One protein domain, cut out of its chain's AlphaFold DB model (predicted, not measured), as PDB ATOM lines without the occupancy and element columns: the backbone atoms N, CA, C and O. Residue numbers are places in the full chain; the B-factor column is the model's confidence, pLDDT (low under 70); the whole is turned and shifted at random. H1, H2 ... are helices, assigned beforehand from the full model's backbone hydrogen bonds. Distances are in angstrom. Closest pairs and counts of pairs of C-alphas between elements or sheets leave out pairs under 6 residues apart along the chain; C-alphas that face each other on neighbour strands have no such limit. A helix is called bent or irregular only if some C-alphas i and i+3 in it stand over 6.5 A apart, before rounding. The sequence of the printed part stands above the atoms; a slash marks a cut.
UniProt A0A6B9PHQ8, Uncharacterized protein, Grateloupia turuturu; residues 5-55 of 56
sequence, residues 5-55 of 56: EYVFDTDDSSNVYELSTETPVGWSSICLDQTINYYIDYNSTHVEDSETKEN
ATOM      1  N   GLU A   5     -46.661   8.397 -51.835       55.53
ATOM      2  CA  GLU A   5     -47.305   9.703 -51.667       55.53
ATOM      3  C   GLU A   5     -48.823   9.642 -51.918       55.53
ATOM      4  O   GLU A   5     -49.576  10.356 -51.269       55.53
ATOM      5  N   TYR A   6     -49.298   8.705 -52.751       54.72
ATOM      6  CA  TYR A   6     -50.732   8.507 -53.002       54.72
ATOM      7  C   TYR A   6     -51.518   7.967 -51.792       54.72
ATOM      8  O   TYR A   6     -52.723   8.175 -51.710       54.72
ATOM      9  N   VAL A   7     -50.863   7.274 -50.853       55.56
ATOM     10  CA  VAL A   7     -51.541   6.621 -49.713       55.56
ATOM     11  C   VAL A   7     -51.795   7.601 -48.564       55.56
ATOM     12  O   VAL A   7     -52.742   7.430 -47.802       55.56
ATOM     13  N   PHE A   8     -50.968   8.641 -48.439       54.19
ATOM     14  CA  PHE A   8     -51.048   9.597 -47.330       54.19
ATOM     15  C   PHE A   8     -51.894  10.840 -47.641       54.19
ATOM     16  O   PHE A   8     -52.274  11.543 -46.714       54.19
ATOM     17  N   ASP A   9     -52.230  11.092 -48.912       51.19
ATOM     18  CA  ASP A   9     -53.112  12.203 -49.321       51.19
ATOM     19  C   ASP A   9     -54.613  11.903 -49.104       51.19
ATOM     20  O   ASP A   9     -55.470  12.774 -49.261       51.19
ATOM     21  N   THR A  10     -54.963  10.672 -48.718       52.66
ATOM     22  CA  THR A  10     -56.326  10.282 -48.337       52.66
ATOM     23  C   THR A  10     -56.506  10.328 -46.824       52.66
ATOM     24  O   THR A  10     -56.764   9.312 -46.184       52.66
ATOM     25  N   ASP A  11     -56.442  11.532 -46.256       53.97
ATOM     26  CA  ASP A  11     -56.955  11.880 -44.917       53.97
ATOM     27  C   ASP A  11     -58.507  11.824 -44.887       53.97
ATOM     28  O   ASP A  11     -59.203  12.682 -44.344       53.97
ATOM     29  N   ASP A  12     -59.088  10.820 -45.549       59.47
ATOM     30  CA  ASP A  12     -60.500  10.496 -45.444       59.47
ATOM     31  C   ASP A  12     -60.626   9.407 -44.381       59.47
ATOM     32  O   ASP A  12     -60.189   8.272 -44.569       59.47
ATOM     33  N   SER A  13     -61.235   9.745 -43.246       56.72
ATOM     34  CA  SER A  13     -61.501   8.819 -42.136       56.72
ATOM     35  C   SER A  13     -62.226   7.531 -42.574       56.72
ATOM     36  O   SER A  13     -62.262   6.571 -41.801       56.72
ATOM     37  N   SER A  14     -62.804   7.497 -43.781       55.53
ATOM     38  CA  SER A  14     -63.382   6.300 -44.401       55.53
ATOM     39  C   SER A  14     -62.332   5.253 -44.824       55.53
ATOM     40  O   SER A  14     -62.595   4.055 -44.730       55.53
ATOM     41  N   ASN A  15     -61.126   5.686 -45.206       58.03
ATOM     42  CA  ASN A  15     -60.063   4.848 -45.767       58.03
ATOM     43  C   ASN A  15     -59.357   4.002 -44.690       58.03
ATOM     44  O   ASN A  15     -59.041   2.833 -44.903       58.03
ATOM     45  N   VAL A  16     -59.219   4.547 -43.475       61.88
ATOM     46  CA  VAL A  16     -58.622   3.835 -42.330       61.88
ATOM     47  C   VAL A  16     -59.423   2.579 -41.967       61.88
ATOM     48  O   VAL A  16     -58.839   1.562 -41.595       61.88
ATOM     49  N   TYR A  17     -60.754   2.611 -42.103       61.22
ATOM     50  CA  TYR A  17     -61.602   1.438 -41.865       61.22
ATOM     51  C   TYR A  17     -61.379   0.345 -42.919       61.22
ATOM     52  O   TYR A  17     -61.329  -0.832 -42.572       61.22
ATOM     53  N   GLU A  18     -61.194   0.723 -44.186       65.62
ATOM     54  CA  GLU A  18     -60.903  -0.218 -45.273       65.62
ATOM     55  C   GLU A  18     -59.541  -0.902 -45.060       65.62
ATOM     56  O   GLU A  18     -59.473  -2.135 -45.049       65.62
ATOM     57  N   LEU A  19     -58.496  -0.134 -44.723       64.88
ATOM     58  CA  LEU A  19     -57.177  -0.676 -44.364       64.88
ATOM     59  C   LEU A  19     -57.200  -1.543 -43.100       64.88
ATOM     60  O   LEU A  19     -56.474  -2.530 -43.018       64.88
ATOM     61  N   SER A  20     -58.052  -1.219 -42.122       66.19
ATOM     62  CA  SER A  20     -58.194  -2.016 -40.891       66.19
ATOM     63  C   SER A  20     -58.735  -3.424 -41.153       66.19
ATOM     64  O   SER A  20     -58.575  -4.313 -40.317       66.19
ATOM     65  N   THR A  21     -59.394  -3.634 -42.297       70.56
ATOM     66  CA  THR A  21     -59.867  -4.959 -42.723       70.56
ATOM     67  C   THR A  21     -58.856  -5.713 -43.582       70.56
ATOM     68  O   THR A  21     -59.002  -6.924 -43.771       70.56
ATOM     69  N   GLU A  22     -57.815  -5.039 -44.075       71.31
ATOM     70  CA  GLU A  22     -56.760  -5.673 -44.853       71.31
ATOM     71  C   GLU A  22     -55.784  -6.401 -43.921       71.31
ATOM     72  O   GLU A  22     -55.218  -5.843 -42.984       71.31
ATOM     73  N   THR A  23     -55.571  -7.692 -44.178       74.56
ATOM     74  CA  THR A  23     -54.513  -8.451 -43.509       74.56
ATOM     75  C   THR A  23     -53.253  -8.390 -44.369       74.56
ATOM     76  O   THR A  23     -53.329  -8.774 -45.538       74.56
ATOM     77  N   PRO A  24     -52.087  -7.982 -43.833       76.31
ATOM     78  CA  PRO A  24     -50.838  -8.005 -44.585       76.31
ATOM     79  C   PRO A  24     -50.542  -9.420 -45.098       76.31
ATOM     80  O   PRO A  24     -50.529 -10.378 -44.321       76.31
ATOM     81  N   VAL A  25     -50.290  -9.562 -46.403       80.88
ATOM     82  CA  VAL A  25     -49.990 -10.846 -47.059       80.88
ATOM     83  C   VAL A  25     -48.602 -10.853 -47.694       80.88
ATOM     84  O   VAL A  25     -48.070  -9.832 -48.122       80.88
ATOM     85  N   GLY A  26     -47.999 -12.038 -47.805       79.50
ATOM     86  CA  GLY A  26     -46.686 -12.189 -48.430       79.50
ATOM     87  C   GLY A  26     -45.579 -11.511 -47.620       79.50
ATOM     88  O   GLY A  26     -45.492 -11.697 -46.409       79.50
ATOM     89  N   TRP A  27     -44.716 -10.737 -48.283       76.94
ATOM     90  CA  TRP A  27     -43.533 -10.141 -47.650       76.94
ATOM     91  C   TRP A  27     -43.855  -9.109 -46.568       76.94
ATOM     92  O   TRP A  27     -43.106  -9.029 -45.600       76.94
ATOM     93  N   SER A  28     -44.970  -8.381 -46.685       73.62
ATOM     94  CA  SER A  28     -45.398  -7.433 -45.649       73.62
ATOM     95  C   SER A  28     -45.818  -8.134 -44.356       73.62
ATOM     96  O   SER A  28     -45.642  -7.579 -43.280       73.62
ATOM     97  N   SER A  29     -46.307  -9.375 -44.443       80.75
ATOM     98  CA  SER A  29     -46.642 -10.201 -43.277       80.75
ATOM     99  C   SER A  29     -45.391 -10.736 -42.571       80.75
ATOM    100  O   SER A  29     -45.328 -10.776 -41.348       80.75
ATOM    101  N   ILE A  30     -44.359 -11.106 -43.341       86.81
ATOM    102  CA  ILE A  30     -43.134 -11.742 -42.820       86.81
ATOM    103  C   ILE A  30     -42.361 -10.816 -41.869       86.81
ATOM    104  O   ILE A  30     -41.762 -11.293 -40.907       86.81
ATOM    105  N   CYS A  31     -42.351  -9.510 -42.138       84.38
ATOM    106  CA  CYS A  31     -41.664  -8.525 -41.303       84.38
ATOM    107  C   CYS A  31     -42.599  -7.720 -40.388       84.38
ATOM    108  O   CYS A  31     -42.110  -6.846 -39.674       84.38
ATOM    109  N   LEU A  32     -43.904  -8.023 -40.364       85.50
ATOM    110  CA  LEU A  32     -44.897  -7.238 -39.628       85.50
ATOM    111  C   LEU A  32     -44.553  -7.115 -38.139       85.50
ATOM    112  O   LEU A  32     -44.514  -6.004 -37.615       85.50
ATOM    113  N   ASP A  33     -44.223  -8.230 -37.482       88.56
ATOM    114  CA  ASP A  33     -43.871  -8.246 -36.055       88.56
ATOM    115  C   ASP A  33     -42.662  -7.351 -35.752       88.56
ATOM    116  O   ASP A  33     -42.646  -6.615 -34.767       88.56
ATOM    117  N   GLN A  34     -41.643  -7.378 -36.615       88.81
ATOM    118  CA  GLN A  34     -40.433  -6.568 -36.443       88.81
ATOM    119  C   GLN A  34     -40.728  -5.081 -36.632       88.81
ATOM    120  O   GLN A  34     -40.245  -4.258 -35.858       88.81
ATOM    121  N   THR A  35     -41.535  -4.739 -37.640       89.25
ATOM    122  CA  THR A  35     -41.961  -3.361 -37.896       89.25
ATOM    123  C   THR A  35     -42.795  -2.817 -36.739       89.25
ATOM    124  O   THR A  35     -42.522  -1.714 -36.273       89.25
ATOM    125  N   ILE A  36     -43.761  -3.592 -36.236       90.25
ATOM    126  CA  ILE A  36     -44.575  -3.203 -35.078       90.25
ATOM    127  C   ILE A  36     -43.679  -2.958 -33.860       90.25
ATOM    128  O   ILE A  36     -43.759  -1.887 -33.263       90.25
ATOM    129  N   ASN A  37     -42.786  -3.898 -33.533       92.50
ATOM    130  CA  ASN A  37     -41.879  -3.759 -32.389       92.50
ATOM    131  C   ASN A  37     -40.984  -2.520 -32.508       92.50
ATOM    132  O   ASN A  37     -40.869  -1.762 -31.551       92.50
ATOM    133  N   TYR A  38     -40.419  -2.260 -33.693       92.62
ATOM    134  CA  TYR A  38     -39.592  -1.076 -33.930       92.62
ATOM    135  C   TYR A  38     -40.333   0.227 -33.604       92.62
ATOM    136  O   TYR A  38     -39.787   1.093 -32.924       92.62
ATOM    137  N   TYR A  39     -41.577   0.372 -34.072       91.00
ATOM    138  CA  TYR A  39     -42.358   1.582 -33.812       91.00
ATOM    139  C   TYR A  39     -42.853   1.676 -32.370       91.00
ATOM    140  O   TYR A  39     -42.949   2.785 -31.852       91.00
ATOM    141  N   ILE A  40     -43.147   0.551 -31.712       91.19
ATOM    142  CA  ILE A  40     -43.474   0.537 -30.281       91.19
ATOM    143  C   ILE A  40     -42.280   1.054 -29.479       91.19
ATOM    144  O   ILE A  40     -42.432   2.021 -28.739       91.19
ATOM    145  N   ASP A  41     -41.096   0.476 -29.687       92.62
ATOM    146  CA  ASP A  41     -39.876   0.864 -28.976       92.62
ATOM    147  C   ASP A  41     -39.510   2.330 -29.258       92.62
ATOM    148  O   ASP A  41     -39.191   3.099 -28.344       92.62
ATOM    149  N   TYR A  42     -39.608   2.753 -30.523       90.06
ATOM    150  CA  TYR A  42     -39.387   4.142 -30.911       90.06
ATOM    151  C   TYR A  42     -40.367   5.082 -30.209       90.06
ATOM    152  O   TYR A  42     -39.942   6.049 -29.590       90.06
ATOM    153  N   ASN A  43     -41.671   4.801 -30.249       86.69
ATOM    154  CA  ASN A  43     -42.668   5.667 -29.621       86.69
ATOM    155  C   ASN A  43     -42.509   5.705 -28.099       86.69
ATOM    156  O   ASN A  43     -42.631   6.775 -27.514       86.69
ATOM    157  N   SER A  44     -42.198   4.577 -27.459       86.38
ATOM    158  CA  SER A  44     -41.928   4.536 -26.021       86.38
ATOM    159  C   SER A  44     -40.742   5.424 -25.645       86.38
ATOM    160  O   SER A  44     -40.864   6.252 -24.749       86.38
ATOM    161  N   THR A  45     -39.630   5.326 -26.374       85.88
ATOM    162  CA  THR A  45     -38.447   6.165 -26.115       85.88
ATOM    163  C   THR A  45     -38.670   7.640 -26.459       85.88
ATOM    164  O   THR A  45     -38.222   8.521 -25.731       85.88
ATOM    165  N   HIS A  46     -39.406   7.939 -27.533       78.06
ATOM    166  CA  HIS A  46     -39.659   9.319 -27.951       78.06
ATOM    167  C   HIS A  46     -40.659  10.049 -27.046       78.06
ATOM    168  O   HIS A  46     -40.540  11.261 -26.856       78.06
ATOM    169  N   VAL A  47     -41.628   9.330 -26.469       73.75
ATOM    170  CA  VAL A  47     -42.550   9.883 -25.466       73.75
ATOM    171  C   VAL A  47     -41.780  10.268 -24.202       73.75
ATOM    172  O   VAL A  47     -41.926  11.398 -23.735       73.75
ATOM    173  N   GLU A  48     -40.881   9.410 -23.715       63.69
ATOM    174  CA  GLU A  48     -40.026   9.710 -22.554       63.69
ATOM    175  C   GLU A  48     -39.114  10.936 -22.788       63.69
ATOM    176  O   GLU A  48     -38.976  11.801 -21.914       63.69
ATOM    177  N   ASP A  49     -38.551  11.074 -23.993       60.09
ATOM    178  CA  ASP A  49     -37.737  12.235 -24.381       60.09
ATOM    179  C   ASP A  49     -38.554  13.538 -24.488       60.09
ATOM    180  O   ASP A  49     -38.018  14.628 -24.254       60.09
ATOM    181  N   SER A  50     -39.839  13.450 -24.852       60.94
ATOM    182  CA  SER A  50     -40.736  14.610 -24.934       60.94
ATOM    183  C   SER A  50     -41.198  15.097 -23.557       60.94
ATOM    184  O   SER A  50     -41.156  16.297 -23.297       60.94
ATOM    185  N   GLU A  51     -41.513  14.185 -22.632       59.44
ATOM    186  CA  GLU A  51     -41.921  14.534 -21.263       59.44
ATOM    187  C   GLU A  51     -40.760  15.122 -20.443       59.44
ATOM    188  O   GLU A  51     -40.964  15.976 -19.577       59.44
ATOM    189  N   THR A  52     -39.520  14.725 -20.738       55.66
ATOM    190  CA  THR A  52     -38.332  15.263 -20.056       55.66
ATOM    191  C   THR A  52     -38.042  16.719 -20.451       55.66
ATOM    192  O   THR A  52     -37.529  17.479 -19.635       55.66
ATOM    193  N   LYS A  53     -38.411  17.145 -21.669       55.16
ATOM    194  CA  LYS A  53     -38.162  18.511 -22.172       55.16
ATOM    195  C   LYS A  53     -39.251  19.526 -21.832       55.16
ATOM    196  O   LYS A  53     -39.007  20.720 -21.948       55.16
ATOM    197  N   GLU A  54     -40.438  19.080 -21.432       54.94
ATOM    198  CA  GLU A  54     -41.517  19.975 -20.985       54.94
ATOM    199  C   GLU A  54     -41.384  20.382 -19.504       54.94
ATOM    200  O   GLU A  54     -42.085  21.283 -19.047       54.94
ATOM    201  N   ASN A  55     -40.467  19.750 -18.764       53.34
ATOM    202  CA  ASN A  55     -40.225  19.991 -17.339       53.34
ATOM    203  C   ASN A  55     -38.907  20.743 -17.039       53.34
ATOM    204  O   ASN A  55     -38.516  20.807 -15.869       53.34
TER     205      ASN A  55
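AT A GLANCE: This is residues 5 to 55 of the 56 residues of an uncharacterized protein of Grateloupia turuturu (UniProt A0A6B9PHQ8). The domain is an open, V-like frame with an empty middle: the long helix H4 makes one arm, the shorter helices H2 and H1 lie along the other, and the short helix H3 sits at the corner with the link that leads into it. No two helices pack on each other, and residues 33 to 55, of which 33 to 53 belong to H4, stick out from the corner as the longest part. The printed part has 51 residues with four named helices, in the order H1, H2, H3, H4 along the chain, and no named strand; the class is all helix. The whole is extended, with a radius of gyration of the C-alphas of 15.4 A, and the C-alphas span 41 by 28 by 19 A along their three main axes.

IN THESE COORDINATES: The printed part begins with H1, residues 5 to 8, which runs from C-alpha 5 at (-47.305, 9.703, -51.667) and is 5.7 A long from first to last C-alpha. After residues 9 to 12 comes H2, residues 13 to 21, which is 13.9 A long from first to last C-alpha; it runs from C-alpha 13 at (-61.501, 8.819, -42.136) to C-alpha 21 at (-59.867, -4.959, -42.723), with y lower at its end than at its beginning. Residues 22 to 26 then lead to H3, residues 27 to 30, from Trp 27 to Ile 30, 5.1 A long. After Cys 31 begins H4, residues 32 to 53, the longest helix, with 22 residues and 31.8 A from first to last C-alpha. It runs from C-alpha 32 at (-44.897, -7.238, -39.628) to C-alpha 53 at (-38.162, 18.511, -22.172), with y and z rising from end to end. Residues 54 and 55 follow it. No helix is bent or irregular.

HOW THE PARTS SIT: H1 touches no helix, and the same holds for H2, H3 and H4. H1 and H2 are apart, with no C-alpha of the one within 8 A of the other, although a tight link of 4 residues joins them. H2 and H3 are apart too, and a tight link of 5 residues joins them. H3 and H4 meet only through their link, which is tight, with one residue, Cys 31. H1 is apart from H3 and from H4, and H2 is apart from H4. There is no hairpin. In the backbones, 3 of 5 pairs of O of residue i and N of residue i+4 are within hydrogen-bond range in H2, and 17 of 18 in H4. H1 and H3, with 4 residues each, are too short for such a pair; the one pair of O of residue i and N of residue i+3 is within range in H3 and not within range in H1.

THE WHOLE: The two C-alphas farthest apart are those of Gly 26 and Asn 55, at 45.2 A, while the first and last printed C-alphas, of Glu 5 and Asn 55, are 36.5 A apart. The printed part has no cut, and no link is long. Four stretches stand free, with no C-alpha 8 or more residues away along the chain within 10 A: residues 8 to 14; residues 16 to 23, of which 16 to 21 belong to H2; residues 25 to 31, of which 27 to 30 belong to H3; and residues 33 to 55, of which 33 to 53 belong to H4. The mean pLDDT of the printed part of this model is 71.6, and it is under 70 in 24 residues, namely residues 5 to 20 and 48 to 55. By element the mean is 55 in H1, 62 in H2, 80 in H3 and 80 in H4.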